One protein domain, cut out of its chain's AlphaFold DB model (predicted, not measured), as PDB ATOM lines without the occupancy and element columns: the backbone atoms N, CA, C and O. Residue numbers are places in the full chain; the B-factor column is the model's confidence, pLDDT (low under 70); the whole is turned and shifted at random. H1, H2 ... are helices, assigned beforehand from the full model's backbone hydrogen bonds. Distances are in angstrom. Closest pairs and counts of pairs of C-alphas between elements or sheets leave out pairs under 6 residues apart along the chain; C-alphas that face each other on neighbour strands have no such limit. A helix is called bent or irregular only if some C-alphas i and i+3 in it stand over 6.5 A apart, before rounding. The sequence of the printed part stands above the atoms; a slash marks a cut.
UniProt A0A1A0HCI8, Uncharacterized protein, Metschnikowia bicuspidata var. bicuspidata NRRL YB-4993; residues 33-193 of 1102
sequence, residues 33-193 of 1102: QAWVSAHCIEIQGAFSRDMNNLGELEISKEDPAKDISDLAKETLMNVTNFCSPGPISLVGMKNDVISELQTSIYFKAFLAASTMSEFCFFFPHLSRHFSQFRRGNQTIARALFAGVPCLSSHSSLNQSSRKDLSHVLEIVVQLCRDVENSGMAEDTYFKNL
ATOM      1  N   GLN A  33     174.867 159.269 150.317       54.00
ATOM      2  CA  GLN A  33     175.226 160.346 149.373       54.00
ATOM      3  C   GLN A  33     175.581 159.813 147.978       54.00
ATOM      4  O   GLN A  33     175.299 160.480 146.987       54.00
ATOM      5  N   ALA A  34     176.136 158.600 147.896       57.12
ATOM      6  CA  ALA A  34     176.532 157.975 146.634       57.12
ATOM      7  C   ALA A  34     175.346 157.664 145.696       57.12
ATOM      8  O   ALA A  34     175.529 157.648 144.480       57.12
ATOM      9  N   TRP A  35     174.133 157.453 146.230       64.50
ATOM     10  CA  TRP A  35     172.931 157.340 145.392       64.50
ATOM     11  C   TRP A  35     172.418 158.698 144.936       64.50
ATOM     12  O   TRP A  35     172.018 158.844 143.787       64.50
ATOM     13  N   VAL A  36     172.445 159.698 145.822       58.75
ATOM     14  CA  VAL A  36     172.014 161.058 145.481       58.75
ATOM     15  C   VAL A  36     172.803 161.532 144.250       58.75
ATOM     16  O   VAL A  36     172.201 161.919 143.254       58.75
ATOM     17  N   SER A  37     174.124 161.332 144.224       59.53
ATOM     18  CA  SER A  37     174.972 161.635 143.058       59.53
ATOM     19  C   SER A  37     174.668 160.868 141.755       59.53
ATOM     20  O   SER A  37     175.270 161.199 140.737       59.53
ATOM     21  N   ALA A  38     173.778 159.869 141.751       77.69
ATOM     22  CA  ALA A  38     173.393 159.120 140.550       77.69
ATOM     23  C   ALA A  38     172.230 159.753 139.759       77.69
ATOM     24  O   ALA A  38     171.983 159.327 138.636       77.69
ATOM     25  N   HIS A  39     171.539 160.760 140.311       88.31
ATOM     26  CA  HIS A  39     170.442 161.482 139.640       88.31
ATOM     27  C   HIS A  39     170.835 162.912 139.277       88.31
ATOM     28  O   HIS A  39     171.818 163.448 139.792       88.31
ATOM     29  N   CYS A  40     170.040 163.589 138.445       92.19
ATOM     30  CA  CYS A  40     170.213 165.023 138.211       92.19
ATOM     31  C   CYS A  40     169.944 165.853 139.486       92.19
ATOM     32  O   CYS A  40     169.130 165.485 140.336       92.19
ATOM     33  N   ILE A  41     170.643 166.985 139.622       92.00
ATOM     34  CA  ILE A  41     170.675 167.834 140.832       92.00
ATOM     35  C   ILE A  41     169.269 168.311 141.249       92.00
ATOM     36  O   ILE A  41     168.990 168.483 142.435       92.00
ATOM     37  N   GLU A  42     168.360 168.472 140.293       95.38
ATOM     38  CA  GLU A  42     166.958 168.818 140.507       95.38
ATOM     39  C   GLU A  42     166.217 167.711 141.272       95.38
ATOM     40  O   GLU A  42     165.575 167.996 142.281       95.38
ATOM     41  N   ILE A  43     166.363 166.447 140.855       95.75
ATOM     42  CA  ILE A  43     165.787 165.281 141.548       95.75
ATOM     43  C   ILE A  43     166.443 165.105 142.923       95.75
ATOM     44  O   ILE A  43     165.737 164.883 143.906       95.75
ATOM     45  N   GLN A  44     167.766 165.282 143.020       94.12
ATOM     46  CA  GLN A  44     168.497 165.253 144.296       94.12
ATOM     47  C   GLN A  44     167.933 166.263 145.305       94.12
ATOM     48  O   GLN A  44     167.625 165.911 146.449       94.12
ATOM     49  N   GLY A  45     167.803 167.524 144.882       94.00
ATOM     50  CA  GLY A  45     167.324 168.624 145.711       94.00
ATOM     51  C   GLY A  45     165.844 168.489 146.062       94.00
ATOM     52  O   GLY A  45     165.472 168.740 147.208       94.00
ATOM     53  N   ALA A  46     165.020 168.038 145.111       95.56
ATOM     54  CA  ALA A  46     163.600 167.785 145.324       95.56
ATOM     55  C   ALA A  46     163.369 166.671 146.353       95.56
ATOM     56  O   ALA A  46     162.675 166.882 147.345       95.56
ATOM     57  N   PHE A  47     164.022 165.521 146.167       96.06
ATOM     58  CA  PHE A  47     163.933 164.389 147.085       96.06
ATOM     59  C   PHE A  47     164.406 164.766 148.498       96.06
ATOM     60  O   PHE A  47     163.720 164.471 149.476       96.06
ATOM     61  N   SER A  48     165.550 165.450 148.610       94.38
ATOM     62  CA  SER A  48     166.183 165.766 149.902       94.38
ATOM     63  C   SER A  48     165.447 166.842 150.711       94.38
ATOM     64  O   SER A  48     165.487 166.816 151.943       94.38
ATOM     65  N   ARG A  49     164.777 167.791 150.045       93.19
ATOM     66  CA  ARG A  49     163.989 168.852 150.695       93.19
ATOM     67  C   ARG A  49     162.884 168.244 151.562       93.19
ATOM     68  O   ARG A  49     162.215 167.315 151.138       93.19
ATOM     69  N   ASP A  50     162.702 168.753 152.778       87.56
ATOM     70  CA  ASP A  50     161.636 168.355 153.715       87.56
ATOM     71  C   ASP A  50     161.581 166.868 154.139       87.56
ATOM     72  O   ASP A  50     160.639 166.466 154.816       87.56
ATOM     73  N   MET A  51     162.616 166.052 153.876       89.00
ATOM     74  CA  MET A  51     162.692 164.654 154.368       89.00
ATOM     75  C   MET A  51     162.541 164.497 155.890       89.00
ATOM     76  O   MET A  51     162.133 163.437 156.346       89.00
ATOM     77  N   ASN A  52     162.848 165.541 156.667       86.44
ATOM     78  CA  ASN A  52     162.705 165.553 158.128       86.44
ATOM     79  C   ASN A  52     161.345 166.106 158.607       86.44
ATOM     80  O   ASN A  52     161.043 166.016 159.793       86.44
ATOM     81  N   ASN A  53     160.572 166.731 157.712       76.25
ATOM     82  CA  ASN A  53     159.316 167.430 158.017       76.25
ATOM     83  C   ASN A  53     158.080 166.638 157.558       76.25
ATOM     84  O   ASN A  53     156.971 166.881 158.029       76.25
ATOM     85  N   LEU A  54     158.271 165.694 156.636       70.81
ATOM     86  CA  LEU A  54     157.256 164.738 156.217       70.81
ATOM     87  C   LEU A  54     157.043 163.696 157.329       70.81
ATOM     88  O   LEU A  54     158.006 163.111 157.820       70.81
ATOM     89  N   GLY A  55     155.787 163.490 157.736       79.69
ATOM     90  CA  GLY A  55     155.428 162.544 158.800       79.69
ATOM     91  C   GLY A  55     155.731 161.084 158.443       79.69
ATOM     92  O   GLY A  55     155.940 160.756 157.277       79.69
ATOM     93  N   GLU A  56     155.749 160.200 159.448       86.69
ATOM     94  CA  GLU A  56     156.034 158.775 159.232       86.69
ATOM     95  C   GLU A  56     155.056 158.135 158.236       86.69
ATOM     96  O   GLU A  56     153.856 158.416 158.240       86.69
ATOM     97  N   LEU A  57     155.579 157.253 157.377       92.25
ATOM     98  CA  LEU A  57     154.779 156.585 156.355       92.25
ATOM     99  C   LEU A  57     154.000 155.413 156.967       92.25
ATOM    100  O   LEU A  57     154.427 154.257 156.903       92.25
ATOM    101  N   GLU A  58     152.856 155.711 157.579       93.75
ATOM    102  CA  GLU A  58     151.957 154.679 158.088       93.75
ATOM    103  C   GLU A  58     151.430 153.809 156.936       93.75
ATOM    104  O   GLU A  58     150.700 154.273 156.066       93.75
ATOM    105  N   ILE A  59     151.807 152.526 156.950       96.00
ATOM    106  CA  ILE A  59     151.274 151.489 156.062       96.00
ATOM    107  C   ILE A  59     150.438 150.515 156.890       96.00
ATOM    108  O   ILE A  59     150.881 150.031 157.942       96.00
ATOM    109  N   SER A  60     149.244 150.195 156.393       94.69
ATOM    110  CA  SER A  60     148.287 149.293 157.027       94.69
ATOM    111  C   SER A  60     148.924 147.960 157.419       94.69
ATOM    112  O   SER A  60     149.580 147.279 156.628       94.69
ATOM    113  N   LYS A  61     148.686 147.554 158.669       94.19
ATOM    114  CA  LYS A  61     149.127 146.257 159.205       94.19
ATOM    115  C   LYS A  61     148.249 145.095 158.725       94.19
ATOM    116  O   LYS A  61     148.666 143.949 158.859       94.19
ATOM    117  N   GLU A  62     147.062 145.391 158.196       96.25
ATOM    118  CA  GLU A  62     146.042 144.408 157.808       96.25
ATOM    119  C   GLU A  62     146.215 143.956 156.352       96.25
ATOM    120  O   GLU A  62     146.273 142.759 156.081       96.25
ATOM    121  N   ASP A  63     146.367 144.908 155.424       97.19
ATOM    122  CA  ASP A  63     146.660 144.640 154.009       97.19
ATOM    123  C   ASP A  63     147.653 145.676 153.444       97.19
ATOM    124  O   ASP A  63     147.270 146.586 152.702       97.19
ATOM    125  N   PRO A  64     148.956 145.546 153.764       95.62
ATOM    126  CA  PRO A  64     149.987 146.442 153.243       95.62
ATOM    127  C   PRO A  64     150.153 146.329 151.720       95.62
ATOM    128  O   PRO A  64     150.710 147.225 151.094       95.62
ATOM    129  N   ALA A  65     149.720 145.228 151.096       97.25
ATOM    130  CA  ALA A  65     149.892 145.020 149.660       97.25
ATOM    131  C   ALA A  65     148.874 145.831 148.850       97.25
ATOM    132  O   ALA A  65     149.247 146.450 147.848       97.25
ATOM    133  N   LYS A  66     147.615 145.858 149.298       97.31
ATOM    134  CA  LYS A  66     146.587 146.748 148.759       97.31
ATOM    135  C   LYS A  66     146.901 148.204 149.076       97.31
ATOM    136  O   LYS A  66     146.861 149.015 148.162       97.31
ATOM    137  N   ASP A  67     147.264 148.514 150.317       97.50
ATOM    138  CA  ASP A  67     147.528 149.883 150.770       97.50
ATOM    139  C   ASP A  67     148.638 150.556 149.939       97.50
ATOM    140  O   ASP A  67     148.408 151.565 149.279       97.50
ATOM    141  N   ILE A  68     149.797 149.900 149.791       97.94
ATOM    142  CA  ILE A  68     150.878 150.371 148.903       97.94
ATOM    143  C   ILE A  68     150.423 150.441 147.432       97.94
ATOM    144  O   ILE A  68     150.889 151.300 146.683       97.94
ATOM    145  N   SER A  69     149.506 149.572 146.992       97.62
ATOM    146  CA  SER A  69     148.940 149.641 145.637       97.62
ATOM    147  C   SER A  69     147.933 150.778 145.449       97.62
ATOM    148  O   SER A  69     147.758 151.204 144.307       97.62
ATOM    149  N   ASP A  70     147.255 151.233 146.497       97.00
ATOM    150  CA  ASP A  70     146.309 152.348 146.454       97.00
ATOM    151  C   ASP A  70     147.070 153.679 146.581       97.00
ATOM    152  O   ASP A  70     146.871 154.557 145.743       97.00
ATOM    153  N   LEU A  71     148.084 153.763 147.450       97.62
ATOM    154  CA  LEU A  71     149.055 154.868 147.491       97.62
ATOM    155  C   LEU A  71     149.817 155.039 146.165       97.62
ATOM    156  O   LEU A  71     150.085 156.162 145.735       97.62
ATOM    157  N   ALA A  72     150.137 153.939 145.471       97.56
ATOM    158  CA  ALA A  72     150.730 153.994 144.133       97.56
ATOM    159  C   ALA A  72     149.757 154.544 143.077       97.56
ATOM    160  O   ALA A  72     150.207 155.177 142.124       97.56
ATOM    161  N   LYS A  73     148.439 154.332 143.232       95.44
ATOM    162  CA  LYS A  73     147.412 154.941 142.366       95.44
ATOM    163  C   LYS A  73     147.201 156.408 142.710       95.44
ATOM    164  O   LYS A  73     147.050 157.195 141.793       95.44
ATOM    165  N   GLU A  74     147.208 156.780 143.986       95.50
ATOM    166  CA  GLU A  74     147.062 158.172 144.432       95.50
ATOM    167  C   GLU A  74     148.243 159.026 143.960       95.50
ATOM    168  O   GLU A  74     148.045 159.999 143.234       95.50
ATOM    169  N   THR A  75     149.472 158.568 144.223       95.44
ATOM    170  CA  THR A  75     150.700 159.163 143.664       95.44
ATOM    171  C   THR A  75     150.619 159.247 142.136       95.44
ATOM    172  O   THR A  75     150.973 160.263 141.543       95.44
ATOM    173  N   LEU A  76     150.117 158.196 141.473       93.62
ATOM    174  CA  LEU A  76     149.950 158.213 140.023       93.62
ATOM    175  C   LEU A  76     148.873 159.200 139.549       93.62
ATOM    176  O   LEU A  76     149.049 159.795 138.494       93.62
ATOM    177  N   MET A  77     147.769 159.378 140.272       91.69
ATOM    178  CA  MET A  77     146.715 160.333 139.918       91.69
ATOM    179  C   MET A  77     147.215 161.769 140.062       91.69
ATOM    180  O   MET A  77     146.987 162.561 139.151       91.69
ATOM    181  N   ASN A  78     147.966 162.083 141.125       90.75
ATOM    182  CA  ASN A  78     148.655 163.369 141.257       90.75
ATOM    183  C   ASN A  78     149.531 163.610 140.018       90.75
ATOM    184  O   ASN A  78     149.346 164.594 139.306       90.75
ATOM    185  N   VAL A  79     150.392 162.641 139.694       86.94
ATOM    186  CA  VAL A  79     151.361 162.726 138.591       86.94
ATOM    187  C   VAL A  79     150.726 162.662 137.184       86.94
ATOM    188  O   VAL A  79     151.286 163.228 136.247       86.94
ATOM    189  N   THR A  80     149.563 162.026 136.993       75.25
ATOM    190  CA  THR A  80     148.895 161.910 135.673       75.25
ATOM    191  C   THR A  80     147.800 162.936 135.420       75.25
ATOM    192  O   THR A  80     147.411 163.097 134.264       75.25
ATOM    193  N   ASN A  81     147.389 163.729 136.415       75.38
ATOM    194  CA  ASN A  81     146.673 164.981 136.145       75.38
ATOM    195  C   ASN A  81     147.519 165.906 135.235       75.38
ATOM    196  O   ASN A  81     146.980 166.543 134.325       75.38
ATOM    197  N   PHE A  82     148.851 165.885 135.400       62.28
ATOM    198  CA  PHE A  82     149.824 166.556 134.522       62.28
ATOM    199  C   PHE A  82     149.969 165.887 133.136       62.28
ATOM    200  O   PHE A  82     150.433 166.518 132.191       62.28
ATOM    201  N   CYS A  83     149.535 164.629 132.984       61.56
ATOM    202  CA  CYS A  83     149.482 163.889 131.715       61.56
ATOM    203  C   CYS A  83     148.059 163.835 131.122       61.56
ATOM    204  O   CYS A  83     147.669 162.850 130.488       61.56
ATOM    205  N   SER A  84     147.263 164.882 131.345       66.12
ATOM    206  CA  SER A  84     145.945 165.041 130.726       66.12
ATOM    207  C   SER A  84     146.062 165.190 129.191       66.12
ATOM    208  O   SER A  84     147.086 165.661 128.698       66.12
ATOM    209  N   PRO A  85     145.046 164.782 128.396       61.00
ATOM    210  CA  PRO A  85     145.175 164.537 126.948       61.00
ATOM    211  C   PRO A  85     145.240 165.798 126.052       61.00
ATOM    212  O   PRO A  85     144.815 165.767 124.897       61.00
ATOM    213  N   GLY A  86     145.747 166.914 126.577       72.44
ATOM    214  CA  GLY A  86     146.110 168.101 125.802       72.44
ATOM    215  C   GLY A  86     147.584 168.083 125.360       72.44
ATOM    216  O   GLY A  86     148.287 167.090 125.555       72.44
ATOM    217  N   PRO A  87     148.089 169.187 124.781       75.25
ATOM    218  CA  PRO A  87     149.523 169.383 124.592       75.25
ATOM    219  C   PRO A  87     150.202 169.595 125.957       75.25
ATOM    220  O   PRO A  87     150.194 170.696 126.505       75.25
ATOM    221  N   ILE A  88     150.767 168.522 126.516       75.81
ATOM    222  CA  ILE A  88     151.542 168.554 127.764       75.81
ATOM    223  C   ILE A  88     152.816 169.377 127.528       75.81
ATOM    224  O   ILE A  88     153.656 168.981 126.718       75.81
ATOM    225  N   SER A  89     152.988 170.485 128.257       89.88
ATOM    226  CA  SER A  89     154.286 171.164 128.308       89.88
ATOM    227  C   SER A  89     155.259 170.340 129.145       89.88
ATOM    228  O   SER A  89     154.964 169.990 130.291       89.88
ATOM    229  N   LEU A  90     156.437 170.066 128.585       90.12
ATOM    230  CA  LEU A  90     157.539 169.418 129.292       90.12
ATOM    231  C   LEU A  90     157.980 170.268 130.484       90.12
ATOM    232  O   LEU A  90     158.139 169.741 131.583       90.12
ATOM    233  N   VAL A  91     158.137 171.580 130.289       89.62
ATOM    234  CA  VAL A  91     158.577 172.491 131.358       89.62
ATOM    235  C   VAL A  91     157.562 172.530 132.505       89.62
ATOM    236  O   VAL A  91     157.970 172.487 133.666       89.62
ATOM    237  N   GLY A  92     156.259 172.535 132.195       90.25
ATOM    238  CA  GLY A  92     155.197 172.372 133.195       90.25
ATOM    239  C   GLY A  92     155.344 171.054 133.956       90.25
ATOM    240  O   GLY A  92     155.599 171.057 135.158       90.25
ATOM    241  N   MET A  93     155.340 169.935 133.226       90.00
ATOM    242  CA  MET A  93     155.448 168.595 133.800       90.00
ATOM    243  C   MET A  93     156.708 168.396 134.662       90.00
ATOM    244  O   MET A  93     156.633 167.750 135.706       90.00
ATOM    245  N   LYS A  94     157.865 168.956 134.276       93.62
ATOM    246  CA  LYS A  94     159.082 168.965 135.108       93.62
ATOM    247  C   LYS A  94     158.810 169.627 136.448       93.62
ATOM    248  O   LYS A  94     159.148 169.053 137.479       93.62
ATOM    249  N   ASN A  95     158.249 170.832 136.433       93.12
ATOM    250  CA  ASN A  95     158.005 171.609 137.642       93.12
ATOM    251  C   ASN A  95     156.989 170.901 138.548       93.12
ATOM    252  O   ASN A  95     157.204 170.829 139.756       93.12
ATOM    253  N   ASP A  96     155.952 170.306 137.960       90.75
ATOM    254  CA  ASP A  96     154.916 169.547 138.658       90.75
ATOM    255  C   ASP A  96     155.472 168.269 139.316       90.75
ATOM    256  O   ASP A  96     155.291 168.052 140.515       90.75
ATOM    257  N   VAL A  97     156.246 167.467 138.573       93.25
ATOM    258  CA  VAL A  97     156.970 166.289 139.091       93.25
ATOM    259  C   VAL A  97     157.944 166.676 140.204       93.25
ATOM    260  O   VAL A  97     158.023 165.989 141.220       93.25
ATOM    261  N   ILE A  98     158.688 167.770 140.033       95.31
ATOM    262  CA  ILE A  98     159.647 168.274 141.025       95.31
ATOM    263  C   ILE A  98     158.930 168.839 142.262       95.31
ATOM    264  O   ILE A  98     159.494 168.773 143.354       95.31
ATOM    265  N   SER A  99     157.705 169.353 142.119       94.38
ATOM    266  CA  SER A  99     156.850 169.824 143.216       94.38
ATOM    267  C   SER A  99     156.293 168.654 144.031       94.38
ATOM    268  O   SER A  99     156.559 168.574 145.231       94.38
ATOM    269  N   GLU A 100     155.638 167.682 143.382       95.06
ATOM    270  CA  GLU A 100     155.165 166.449 144.030       95.06
ATOM    271  C   GLU A 100     156.338 165.708 144.691       95.06
ATOM    272  O   GLU A 100     156.220 165.232 145.817       95.06
ATOM    273  N   LEU A 101     157.517 165.659 144.056       96.31
ATOM    274  CA  LEU A 101     158.687 164.995 144.639       96.31
ATOM    275  C   LEU A 101     159.248 165.723 145.867       96.31
ATOM    276  O   LEU A 101     159.930 165.085 146.661       96.31
ATOM    277  N   GLN A 102     158.962 167.012 146.072       95.25
ATOM    278  CA  GLN A 102     159.311 167.713 147.314       95.25
ATOM    279  C   GLN A 102     158.317 167.405 148.436       95.25
ATOM    280  O   GLN A 102     158.734 167.123 149.563       95.25
ATOM    281  N   THR A 103     157.019 167.444 148.126       94.44
ATOM    282  CA  THR A 103     155.918 167.436 149.103       94.44
ATOM    283  C   THR A 103     155.367 166.045 149.430       94.44
ATOM    284  O   THR A 103     154.787 165.856 150.498       94.44
ATOM    285  N   SER A 104     155.544 165.060 148.548       96.12
ATOM    286  CA  SER A 104     154.910 163.743 148.638       96.12
ATOM    287  C   SER A 104     155.890 162.679 149.126       96.12
ATOM    288  O   SER A 104     156.708 162.144 148.371       96.12
ATOM    289  N   ILE A 105     155.794 162.320 150.411       96.56
ATOM    290  CA  ILE A 105     156.586 161.218 150.984       96.56
ATOM    291  C   ILE A 105     156.290 159.878 150.293       96.56
ATOM    292  O   ILE A 105     157.199 159.068 150.121       96.56
ATOM    293  N   TYR A 106     155.060 159.677 149.805       96.62
ATOM    294  CA  TYR A 106     154.682 158.517 148.995       96.62
ATOM    295  C   TYR A 106     155.510 158.451 147.708       96.62
ATOM    296  O   TYR A 106     156.134 157.427 147.427       96.62
ATOM    297  N   PHE A 107     155.603 159.558 146.964       97.19
ATOM    298  CA  PHE A 107     156.379 159.612 145.724       97.19
ATOM    299  C   PHE A 107     157.877 159.389 145.972       97.19
ATOM    300  O   PHE A 107     158.513 158.640 145.229       97.19
ATOM    301  N   LYS A 108     158.425 159.925 147.072       97.44
ATOM    302  CA  LYS A 108     159.803 159.637 147.513       97.44
ATOM    303  C   LYS A 108     160.011 158.166 147.882       97.44
ATOM    304  O   LYS A 108     161.012 157.583 147.473       97.44
ATOM    305  N   ALA A 109     159.076 157.543 148.599       97.75
ATOM    306  CA  ALA A 109     159.140 156.119 148.927       97.75
ATOM    307  C   ALA A 109     159.101 155.243 147.662       97.75
ATOM    308  O   ALA A 109     159.854 154.273 147.562       97.75
ATOM    309  N   PHE A 110     158.300 155.612 146.656       98.25
ATOM    310  CA  PHE A 110     158.331 154.947 145.353       98.25
ATOM    311  C   PHE A 110     159.637 155.206 144.589       98.25
ATOM    312  O   PHE A 110     160.177 154.254 144.027       98.25
ATOM    313  N   LEU A 111     160.193 156.421 144.593       97.25
ATOM    314  CA  LEU A 111     161.470 156.719 143.925       97.25
ATOM    315  C   LEU A 111     162.633 155.930 144.548       97.25
ATOM    316  O   LEU A 111     163.349 155.220 143.848       97.25
ATOM    317  N   ALA A 112     162.751 155.950 145.879       96.69
ATOM    318  CA  ALA A 112     163.754 155.185 146.620       96.69
ATOM    319  C   ALA A 112     163.597 153.659 146.463       96.69
ATOM    320  O   ALA A 112     164.518 152.917 146.781       96.69
ATOM    321  N   ALA A 113     162.457 153.164 145.966       97.56
ATOM    322  CA  ALA A 113     162.243 151.745 145.686       97.56
ATOM    323  C   ALA A 113     162.833 151.259 144.344       97.56
ATOM    324  O   ALA A 113     162.601 150.106 143.961       97.56
ATOM    325  N   SER A 114     163.613 152.087 143.639       96.62
ATOM    326  CA  SER A 114     164.410 151.664 142.480       96.62
ATOM    327  C   SER A 114     165.404 150.553 142.859       96.62
ATOM    328  O   SER A 114     165.337 149.455 142.276       96.62
ATOM    329  N   THR A 115     166.226 150.739 143.907       95.75
ATOM    330  CA  THR A 115     167.026 149.652 144.518       95.75
ATOM    331  C   THR A 115     166.747 149.420 146.008       95.75
ATOM    332  O   THR A 115     166.257 150.274 146.740       95.75
ATOM    333  N   MET A 116     167.072 148.209 146.480       96.00
ATOM    334  CA  MET A 116     166.858 147.797 147.874       96.00
ATOM    335  C   MET A 116     167.711 148.614 148.857       96.00
ATOM    336  O   MET A 116     167.271 148.903 149.967       96.00
ATOM    337  N   SER A 117     168.924 148.988 148.445       95.06
ATOM    338  CA  SER A 117     169.876 149.780 149.234       95.06
ATOM    339  C   SER A 117     169.334 151.169 149.568       95.06
ATOM    340  O   SER A 117     169.447 151.613 150.706       95.06
ATOM    341  N   GLU A 118     168.714 151.826 148.591       93.06
ATOM    342  CA  GLU A 118     168.099 153.150 148.735       93.06
ATOM    343  C   GLU A 118     166.882 153.105 149.643       93.06
ATOM    344  O   GLU A 118     166.797 153.848 150.624       93.06
ATOM    345  N   PHE A 119     165.970 152.180 149.351       96.62
ATOM    346  CA  PHE A 119     164.746 152.017 150.113       96.62
ATOM    347  C   PHE A 119     165.034 151.689 151.581       96.62
ATOM    348  O   PHE A 119     164.416 152.261 152.473       96.62
ATOM    349  N   CYS A 120     166.025 150.836 151.857       95.75
ATOM    350  CA  CYS A 120     166.444 150.543 153.230       95.75
ATOM    351  C   CYS A 120     167.222 151.689 153.896       95.75
ATOM    352  O   CYS A 120     167.247 151.742 155.123       95.75
ATOM    353  N   PHE A 121     167.856 152.588 153.134       94.19
ATOM    354  CA  PHE A 121     168.563 153.744 153.692       94.19
ATOM    355  C   PHE A 121     167.593 154.859 154.111       94.19
ATOM    356  O   PHE A 121     167.698 155.362 155.226       94.19
ATOM    357  N   PHE A 122     166.636 155.218 153.249       94.50
ATOM    358  CA  PHE A 122     165.674 156.292 153.530       94.50
ATOM    359  C   PHE A 122     164.426 155.815 154.290       94.50
ATOM    360  O   PHE A 122     163.883 156.562 155.097       94.50
ATOM    361  N   PHE A 123     163.993 154.567 154.082       96.06
ATOM    362  CA  PHE A 123     162.780 153.995 154.679       96.06
ATOM    363  C   PHE A 123     163.049 152.636 155.369       96.06
ATOM    364  O   PHE A 123     162.387 151.636 155.068       96.06
ATOM    365  N   PRO A 124     163.999 152.551 156.327       96.12
ATOM    366  CA  PRO A 124     164.404 151.286 156.957       96.12
ATOM    367  C   PRO A 124     163.239 150.521 157.603       96.12
ATOM    368  O   PRO A 124     163.179 149.293 157.511       96.12
ATOM    369  N   HIS A 125     162.274 151.236 158.193       95.88
ATOM    370  CA  HIS A 125     161.071 150.666 158.807       95.88
ATOM    371  C   HIS A 125     160.120 150.002 157.788       95.88
ATOM    372  O   HIS A 125     159.367 149.095 158.148       95.88
ATOM    373  N   LEU A 126     160.193 150.386 156.509       97.06
ATOM    374  CA  LEU A 126     159.406 149.800 155.420       97.06
ATOM    375  C   LEU A 126     160.129 148.681 154.672       97.06
ATOM    376  O   LEU A 126     159.481 148.019 153.870       97.06
ATOM    377  N   SER A 127     161.426 148.452 154.899       97.25
ATOM    378  CA  SER A 127     162.289 147.510 154.149       97.25
ATOM    379  C   SER A 127     161.624 146.174 153.760       97.25
ATOM    380  O   SER A 127     161.694 145.752 152.604       97.25
ATOM    381  N   ARG A 128     160.878 145.553 154.685       97.38
ATOM    382  CA  ARG A 128     160.066 144.330 154.477       97.38
ATOM    383  C   ARG A 128     159.023 144.407 153.341       97.38
ATOM    384  O   ARG A 128     158.577 143.376 152.845       97.38
ATOM    385  N   HIS A 129     158.619 145.611 152.944       98.06
ATOM    386  CA  HIS A 129     157.638 145.929 151.902       98.06
ATOM    387  C   HIS A 129     158.278 146.412 150.585       98.06
ATOM    388  O   HIS A 129     157.558 146.774 149.653       98.06
ATOM    389  N   PHE A 130     159.614 146.407 150.463       98.06
ATOM    390  CA  PHE A 130     160.326 146.865 149.259       98.06
ATOM    391  C   PHE A 130     159.777 146.254 147.960       98.06
ATOM    392  O   PHE A 130     159.646 146.946 146.954       98.06
ATOM    393  N   SER A 131     159.400 144.969 147.967       97.88
ATOM    394  CA  SER A 131     158.894 144.296 146.759       97.88
ATOM    395  C   SER A 131     157.560 144.870 146.254       97.88
ATOM    396  O   SER A 131     157.283 144.820 145.055       97.88
ATOM    397  N   GLN A 132     156.756 145.437 147.155       98.25
ATOM    398  CA  GLN A 132     155.480 146.087 146.888       98.25
ATOM    399  C   GLN A 132     155.721 147.519 146.396       98.25
ATOM    400  O   GLN A 132     155.241 147.875 145.320       98.25
ATOM    401  N   PHE A 133     156.555 148.298 147.095       98.19
ATOM    402  CA  PHE A 133     156.943 149.640 146.643       98.19
ATOM    403  C   PHE A 133     157.632 149.612 145.274       98.19
ATOM    404  O   PHE A 133     157.314 150.429 144.412       98.19
ATOM    405  N   ARG A 134     158.476 148.612 144.993       97.94
ATOM    406  CA  ARG A 134     159.102 148.434 143.674       97.94
ATOM    407  C   ARG A 134     158.090 148.109 142.567       97.94
ATOM    408  O   ARG A 134     158.313 148.475 141.417       97.94
ATOM    409  N   ARG A 135     156.955 147.469 142.880       97.88
ATOM    410  CA  ARG A 135     155.836 147.321 141.924       97.88
ATOM    411  C   ARG A 135     155.102 148.648 141.711       97.88
ATOM    412  O   ARG A 135     154.720 148.928 140.578       97.88
ATOM    413  N   GLY A 136     154.956 149.467 142.754       97.75
ATOM    414  CA  GLY A 136     154.441 150.840 142.661       97.75
ATOM    415  C   GLY A 136     155.312 151.722 141.759       97.75
ATOM    416  O   GLY A 136     154.821 152.206 140.743       97.75
ATOM    417  N   ASN A 137     156.618 151.799 142.042       98.06
ATOM    418  CA  ASN A 137     157.656 152.420 141.202       98.06
ATOM    419  C   ASN A 137     157.503 152.001 139.727       98.06
ATOM    420  O   ASN A 137     157.272 152.847 138.867       98.06
ATOM    421  N   GLN A 138     157.491 150.691 139.451       97.44
ATOM    422  CA  GLN A 138     157.317 150.162 138.093       97.44
ATOM    423  C   GLN A 138     155.968 150.490 137.442       97.44
ATOM    424  O   GLN A 138     155.871 150.453 136.215       97.44
ATOM    425  N   THR A 139     154.921 150.747 138.223       96.62
ATOM    426  CA  THR A 139     153.592 151.108 137.712       96.62
ATOM    427  C   THR A 139     153.562 152.587 137.339       96.62
ATOM    428  O   THR A 139     153.168 152.920 136.222       96.62
ATOM    429  N   ILE A 140     154.083 153.451 138.216       96.25
ATOM    430  CA  ILE A 140     154.193 154.895 137.980       96.25
ATOM    431  C   ILE A 140     155.137 155.171 136.798       96.25
ATOM    432  O   ILE A 140     154.767 155.895 135.879       96.25
ATOM    433  N   ALA A 141     156.296 154.503 136.745       96.31
ATOM    434  CA  ALA A 141     157.265 154.611 135.650       96.31
ATOM    435  C   ALA A 141     156.656 154.287 134.274       96.31
ATOM    436  O   ALA A 141     156.854 155.028 133.313       96.31
ATOM    437  N   ARG A 142     155.875 153.201 134.174       94.75
ATOM    438  CA  ARG A 142     155.219 152.796 132.916       94.75
ATOM    439  C   ARG A 142     154.111 153.758 132.503       94.75
ATOM    440  O   ARG A 142     153.952 154.001 131.312       94.75
ATOM    441  N   ALA A 143     153.347 154.277 133.460       93.00
ATOM    442  CA  ALA A 143     152.269 155.218 133.186       93.00
ATOM    443  C   ALA A 143     152.813 156.590 132.749       93.00
ATOM    444  O   ALA A 143     152.342 157.126 131.753       93.00
ATOM    445  N   LEU A 144     153.877 157.087 133.391       92.44
ATOM    446  CA  LEU A 144     154.659 158.242 132.928       92.44
ATOM    447  C   LEU A 144     155.215 158.029 131.512       92.44
ATOM    448  O   LEU A 144     155.023 158.863 130.631       92.44
ATOM    449  N   PHE A 145     155.853 156.881 131.266       92.62
ATOM    450  CA  PHE A 145     156.407 156.535 129.956       92.62
ATOM    451  C   PHE A 145     155.339 156.443 128.848       92.62
ATOM    452  O   PHE A 145     155.632 156.730 127.689       92.62
ATOM    453  N   ALA A 146     154.107 156.057 129.190       90.44
ATOM    454  CA  ALA A 146     152.972 156.036 128.266       90.44
ATOM    455  C   ALA A 146     152.308 157.416 128.090       90.44
ATOM    456  O   ALA A 146     151.847 157.726 126.995       90.44
ATOM    457  N   GLY A 147     152.266 158.234 129.147       89.06
ATOM    458  CA  GLY A 147     151.671 159.573 129.146       89.06
ATOM    459  C   GLY A 147     152.509 160.640 128.439       89.06
ATOM    460  O   GLY A 147     151.967 161.673 128.060       89.06
ATOM    461  N   VAL A 148     153.806 160.394 128.222       90.12
ATOM    462  CA  VAL A 148     154.738 161.342 127.589       90.12
ATOM    463  C   VAL A 148     155.298 160.754 126.283       90.12
ATOM    464  O   VAL A 148     156.319 160.058 126.302       90.12
ATOM    465  N   PRO A 149     154.682 161.031 125.113       85.12
ATOM    466  CA  PRO A 149     155.025 160.359 123.858       85.12
ATOM    467  C   PRO A 149     156.499 160.462 123.441       85.12
ATOM    468  O   PRO A 149     157.032 159.517 122.857       85.12
ATOM    469  N   CYS A 150     157.194 161.558 123.766       88.25
ATOM    470  CA  CYS A 150     158.606 161.733 123.415       88.25
ATOM    471  C   CYS A 150     159.562 160.797 124.177       88.25
ATOM    472  O   CYS A 150     160.639 160.496 123.661       88.25
ATOM    473  N   LEU A 151     159.174 160.263 125.346       90.19
ATOM    474  CA  LEU A 151     159.960 159.231 126.034       90.19
ATOM    475  C   LEU A 151     160.017 157.933 125.221       90.19
ATOM    476  O   LEU A 151     161.039 157.247 125.239       90.19
ATOM    477  N   SER A 152     158.969 157.619 124.447       88.88
ATOM    478  CA  SER A 152     158.951 156.434 123.577       88.88
ATOM    479  C   SER A 152     160.041 156.468 122.500       88.88
ATOM    480  O   SER A 152     160.587 155.419 122.142       88.88
ATOM    481  N   SER A 153     160.397 157.676 122.056       85.88
ATOM    482  CA  SER A 153     161.475 157.957 121.111       85.88
ATOM    483  C   SER A 153     162.865 157.945 121.758       85.88
ATOM    484  O   SER A 153     163.851 157.788 121.043       85.88
ATOM    485  N   HIS A 154     163.007 158.135 123.074       87.56
ATOM    486  CA  HIS A 154     164.322 158.385 123.670       87.56
ATOM    487  C   HIS A 154     165.221 157.136 123.664       87.56
ATOM    488  O   HIS A 154     164.913 156.114 124.284       87.56
ATOM    489  N   SER A 155     166.357 157.214 122.965       85.44
ATOM    490  CA  SER A 155     167.211 156.055 122.663       85.44
ATOM    491  C   SER A 155     167.961 155.494 123.875       85.44
ATOM    492  O   SER A 155     168.243 154.299 123.904       85.44
ATOM    493  N   SER A 156     168.236 156.306 124.902       82.25
ATOM    494  CA  SER A 156     168.891 155.841 126.137       82.25
ATOM    495  C   SER A 156     167.994 154.969 127.031       82.25
ATOM    496  O   SER A 156     168.501 154.246 127.892       82.25
ATOM    497  N   LEU A 157     166.668 154.980 126.831       85.00
ATOM    498  CA  LEU A 157     165.738 154.176 127.626       85.00
ATOM    499  C   LEU A 157     165.724 152.714 127.163       85.00
ATOM    500  O   LEU A 157     164.878 152.298 126.365       85.00
ATOM    501  N   ASN A 158     166.629 151.911 127.726       89.56
ATOM    502  CA  ASN A 158     166.582 150.450 127.642       89.56
ATOM    503  C   ASN A 158     165.336 149.877 128.366       89.56
ATOM    504  O   ASN A 158     164.682 150.553 129.163       89.56
ATOM    505  N   GLN A 159     164.983 148.614 128.101       88.00
ATOM    506  CA  GLN A 159     163.720 148.020 128.578       88.00
ATOM    507  C   GLN A 159     163.621 147.857 130.113       88.00
ATOM    508  O   GLN A 159     162.514 147.718 130.642       88.00
ATOM    509  N   SER A 160     164.751 147.875 130.826       88.75
ATOM    510  CA  SER A 160     164.812 147.937 132.294       88.75
ATOM    511  C   SER A 160     164.546 149.358 132.790       88.75
ATOM    512  O   SER A 160     163.641 149.546 133.597       88.75
ATOM    513  N   SER A 161     165.245 150.361 132.249       90.94
ATOM    514  CA  SER A 161     165.081 151.772 132.628       90.94
ATOM    515  C   SER A 161     163.665 152.301 132.351       90.94
ATOM    516  O   SER A 161     163.142 153.057 133.153       90.94
ATOM    517  N   ARG A 162     162.968 151.813 131.309       93.12
ATOM    518  CA  ARG A 162     161.526 152.098 131.065       93.12
ATOM    519  C   ARG A 162     160.575 151.606 132.168       93.12
ATOM    520  O   ARG A 162     159.381 151.890 132.124       93.12
ATOM    521  N   LYS A 163     161.068 150.795 133.105       95.62
ATOM    522  CA  LYS A 163     160.321 150.281 134.260       95.62
ATOM    523  C   LYS A 163     160.838 150.868 135.574       95.62
ATOM    524  O   LYS A 163     160.271 150.535 136.602       95.62
ATOM    525  N   ASP A 164     161.883 151.686 135.560       96.38
ATOM    526  CA  ASP A 164     162.441 152.292 136.764       96.38
ATOM    527  C   ASP A 164     162.036 153.766 136.823       96.38
ATOM    528  O   ASP A 164     162.343 154.538 135.911       96.38
ATOM    529  N   LEU A 165     161.315 154.151 137.877       96.25
ATOM    530  CA  LEU A 165     160.798 155.510 138.028       96.25
ATOM    531  C   LEU A 165     161.923 156.547 137.983       96.25
ATOM    532  O   LEU A 165     161.762 157.582 137.342       96.25
ATOM    533  N   SER A 166     163.069 156.250 138.595       94.94
ATOM    534  CA  SER A 166     164.173 157.201 138.707       94.94
ATOM    535  C   SER A 166     164.771 157.545 137.342       94.94
ATOM    536  O   SER A 166     164.882 158.722 137.010       94.94
ATOM    537  N   HIS A 167     165.030 156.544 136.494       94.38
ATOM    538  CA  HIS A 167     165.508 156.773 135.123       94.38
ATOM    539  C   HIS A 167     164.460 157.421 134.207       94.38
ATOM    540  O   HIS A 167     164.813 158.144 133.274       94.38
ATOM    541  N   VAL A 168     163.166 157.174 134.444       95.31
ATOM    542  CA  VAL A 168     162.094 157.866 133.713       95.31
ATOM    543  C   VAL A 168     162.071 159.353 134.080       95.31
ATOM    544  O   VAL A 168     162.039 160.186 133.176       95.31
ATOM    545  N   LEU A 169     162.155 159.706 135.370       95.44
ATOM    546  CA  LEU A 169     162.190 161.110 135.805       95.44
ATOM    547  C   LEU A 169     163.468 161.831 135.353       95.44
ATOM    548  O   LEU A 169     163.387 162.959 134.871       95.44
ATOM    549  N   GLU A 170     164.628 161.180 135.458       94.88
ATOM    550  CA  GLU A 170     165.926 161.703 135.010       94.88
ATOM    551  C   GLU A 170     165.865 162.187 133.550       94.88
ATOM    552  O   GLU A 170     166.304 163.295 133.230       94.88
ATOM    553  N   ILE A 171     165.243 161.394 132.673       94.69
ATOM    554  CA  ILE A 171     165.145 161.685 131.238       94.69
ATOM    555  C   ILE A 171     164.016 162.675 130.918       94.69
ATOM    556  O   ILE A 171     164.162 163.448 129.972       94.69
ATOM    557  N   VAL A 172     162.948 162.754 131.725       94.25
ATOM    558  CA  VAL A 172     162.002 163.887 131.657       94.25
ATOM    559  C   VAL A 172     162.731 165.196 131.971       94.25
ATOM    560  O   VAL A 172     162.659 166.130 131.175       94.25
ATOM    561  N   VAL A 173     163.492 165.264 133.071       95.00
ATOM    562  CA  VAL A 173     164.250 166.474 133.443       95.00
ATOM    563  C   VAL A 173     165.293 166.828 132.376       95.00
ATOM    564  O   VAL A 173     165.417 168.002 132.025       95.00
ATOM    565  N   GLN A 174     166.004 165.843 131.815       94.31
ATOM    566  CA  GLN A 174     166.988 166.107 130.763       94.31
ATOM    567  C   GLN A 174     166.346 166.590 129.455       94.31
ATOM    568  O   GLN A 174     166.822 167.572 128.893       94.31
ATOM    569  N   LEU A 175     165.227 166.004 129.014       93.38
ATOM    570  CA  LEU A 175     164.487 166.505 127.846       93.38
ATOM    571  C   LEU A 175     164.013 167.952 128.036       93.38
ATOM    572  O   LEU A 175     164.063 168.741 127.095       93.38
ATOM    573  N   CYS A 176     163.591 168.323 129.247       94.12
ATOM    574  CA  CYS A 176     163.213 169.702 129.556       94.12
ATOM    575  C   CYS A 176     164.408 170.653 129.456       94.12
ATOM    576  O   CYS A 176     164.296 171.690 128.810       94.12
ATOM    577  N   ARG A 177     165.560 170.273 130.023       94.00
ATOM    578  CA  ARG A 177     166.810 171.035 129.887       94.00
ATOM    579  C   ARG A 177     167.217 171.185 128.423       94.00
ATOM    580  O   ARG A 177     167.647 172.259 128.027       94.00
ATOM    581  N   ASP A 178     167.083 170.139 127.613       93.00
ATOM    582  CA  ASP A 178     167.460 170.177 126.198       93.00
ATOM    583  C   ASP A 178     166.524 171.087 125.384       93.00
ATOM    584  O   ASP A 178     166.994 171.822 124.514       93.00
ATOM    585  N   VAL A 179     165.223 171.113 125.704       92.94
ATOM    586  CA  VAL A 179     164.275 172.116 125.188       92.94
ATOM    587  C   VAL A 179     164.698 173.524 125.617       92.94
ATOM    588  O   VAL A 179     164.908 174.377 124.753       92.94
ATOM    589  N   GLU A 180     164.874 173.760 126.920       93.06
ATOM    590  CA  GLU A 180     165.220 175.065 127.504       93.06
ATOM    591  C   GLU A 180     166.529 175.622 126.915       93.06
ATOM    592  O   GLU A 180     166.579 176.780 126.498       93.06
ATOM    593  N   ASN A 181     167.557 174.780 126.778       93.50
ATOM    594  CA  ASN A 181     168.846 175.125 126.175       93.50
ATOM    595  C   ASN A 181     168.769 175.339 124.652       93.50
ATOM    596  O   ASN A 181     169.587 176.077 124.100       93.50
ATOM    597  N   SER A 182     167.822 174.705 123.950       93.75
ATOM    598  CA  SER A 182     167.680 174.860 122.493       93.75
ATOM    599  C   SER A 182     167.073 176.201 122.071       93.75
ATOM    600  O   SER A 182     167.201 176.588 120.908       93.75
ATOM    601  N   GLY A 183     166.349 176.876 122.974       90.94
ATOM    602  CA  GLY A 183     165.545 178.060 122.656       90.94
ATOM    603  C   GLY A 183     164.398 177.806 121.663       90.94
ATOM    604  O   GLY A 183     163.758 178.756 121.212       90.94
ATOM    605  N   MET A 184     164.130 176.549 121.291       89.19
ATOM    606  CA  MET A 184     163.020 176.176 120.415       89.19
ATOM    607  C   MET A 184     161.746 175.940 121.226       89.19
ATOM    608  O   MET A 184     161.783 175.368 122.311       89.19
ATOM    609  N   ALA A 185     160.592 176.289 120.652       89.38
ATOM    610  CA  ALA A 185     159.309 175.817 121.166       89.38
ATOM    611  C   ALA A 185     159.285 174.274 121.201       89.38
ATOM    612  O   ALA A 185     159.746 173.641 120.247       89.38
ATOM    613  N   GLU A 186     158.717 173.688 122.262       87.00
ATOM    614  CA  GLU A 186     158.651 172.231 122.516       87.00
ATOM    615  C   GLU A 186     158.203 171.445 121.273       87.00
ATOM    616  O   GLU A 186     158.862 170.507 120.823       87.00
ATOM    617  N   ASP A 187     157.136 171.926 120.639       86.62
ATOM    618  CA  ASP A 187     156.568 171.436 119.384       86.62
ATOM    619  C   ASP A 187     157.610 171.290 118.254       86.62
ATOM    620  O   ASP A 187     157.644 170.292 117.530       86.62
ATOM    621  N   THR A 188     158.490 172.283 118.109       88.00
ATOM    622  CA  THR A 188     159.556 172.330 117.098       88.00
ATOM    623  C   THR A 188     160.732 171.442 117.492       88.00
ATOM    624  O   THR A 188     161.265 170.736 116.633       88.00
ATOM    625  N   TYR A 189     161.098 171.419 118.778       90.19
ATOM    626  CA  TYR A 189     162.111 170.508 119.309       90.19
ATOM    627  C   TYR A 189     161.722 169.047 119.021       90.19
ATOM    628  O   TYR A 189     162.487 168.322 118.381       90.19
ATOM    629  N   PHE A 190     160.493 168.628 119.344       86.12
ATOM    630  CA  PHE A 190     160.015 167.267 119.067       86.12
ATOM    631  C   PHE A 190     159.882 166.952 117.574       86.12
ATOM    632  O   PHE A 190     160.267 165.862 117.130       86.12
ATOM    633  N   LYS A 191     159.403 167.906 116.764       86.44
ATOM    634  CA  LYS A 191     159.367 167.780 115.294       86.44
ATOM    635  C   LYS A 191     160.764 167.673 114.676       86.44
ATOM    636  O   LYS A 191     160.866 167.245 113.529       86.44
ATOM    637  N   ASN A 192     161.827 168.032 115.396       84.06
ATOM    638  CA  ASN A 192     163.212 167.846 114.963       84.06
ATOM    639  C   ASN A 192     163.830 166.563 115.545       84.06
ATOM    640  O   ASN A 192     164.417 165.795 114.784       84.06
ATOM    641  N   LEU A 193     163.612 166.249 116.826       81.81
ATOM    642  CA  LEU A 193     164.036 164.995 117.469       81.81
ATOM    643  C   LEU A 193     163.553 163.759 116.678       81.81
ATOM    644  O   LEU A 193     164.336 162.875 116.329       81.81
TER     645      LEU A 193
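What this domain is: This is residues 33 to 193 of the 1102 residues of an uncharacterized protein of Metschnikowia bicuspidata var. bicuspidata NRRL YB-4993 (UniProt A0A1A0HCI8). Four longer helices, H3, H4, H7 and H9, make a skewed, elongated bundle in which each packs on two of the others, and the short H5 is set crosswise in its core, across H3 and H7. H6 packs on the kinked first part of H7 at one end of the long axis, H8 and H10 lie toward the other end, and H2 packs on the side of H4, with the tiny H1 beyond it. The printed part has 161 residues with ten named helices, H1 to H10 in chain order, and no named strand; the class is all helix. The whole is compact, with a radius of gyration of the C-alphas of 15.7 A, and spans 50 by 31 by 28 A.

Where its parts are: H7, the longest helix, covers residues 124 to 147 and measures 31.7 A, from C-alpha 124 at (164.404, 151.286, 156.957) to C-alpha 147 at (151.671, 159.573, 129.146). It is irregular, with C-alphas 128 and 131 7.8 A apart, and has a kink of 73 degrees near residue 131. H3, residues 64 to 81, measures 25.4 A; H9, residues 165 to 182, 25.8 A; and H4, residues 90 to 103, 20.0 A. The shorter helices are H1, residues 33 to 36; H2, 41 to 48; H5, 105 to 112; H6, 116 to 122; H8, 149 to 153; and H10, 186 to 193, ending at C-alpha 193 at (164.036, 164.995, 117.469).

How they stand to each other: H3, H4, H7 and H9 form a bundle, a group of helices packed together. H7 touches H3 at a shallow tilt of 34 degrees, only just short of steep, the same way; their closest C-alphas, Ala 72 and Gly 136, are 5.1 A apart. With residues 137 to 145 alone H7 touches H9, closest at the C-alphas of Ala 141 and Leu 165, 4.4 A. H4 touches H9 at a steep tilt of 43 degrees, opposite ways, with C-alphas Leu 90 and Cys 176 closest at 5.7 A. H3 and H4 form a helical hairpin, with C-alphas Val 79 and Val 97 closest at 6.7 A. H5 touches H7 about perpendicular, at 87 degrees, with C-alphas Phe 110 and Asn 137 closest at 4.9 A. H6 touches H7 through C-alphas Cys 120 and Ser 127, 5.2 A. H2 touches H4 through C-alphas Ala 46 and Gln 102, 4.7 A; H1 is close to H2 but not clearly touching, at 5.6 A between C-alphas Val 36 and Gln 44. H8 touches H7, and H10 touches H9, only at the corner, each only just, with 3 pairs of C-alphas within 8 A. In H2, H3, H4, H5, H6, H9 and H10 every O i to N i+4 pair is within hydrogen-bond range; H7 has 15 of 20, H8 0 of 1 but 2 of 2 O i to N i+3 pairs, and H1 is too short for an i+4 pair.

The domain as a whole: The C-alphas farthest apart, those of Glu 62 and Gly 183, are 52.4 A apart. The printed part has no cut; the links H2 to H3 and H8 to H9 are long. Mean pLDDT of the printed part is 90.6, with residues 33 to 37 and 82 to 85 under 70.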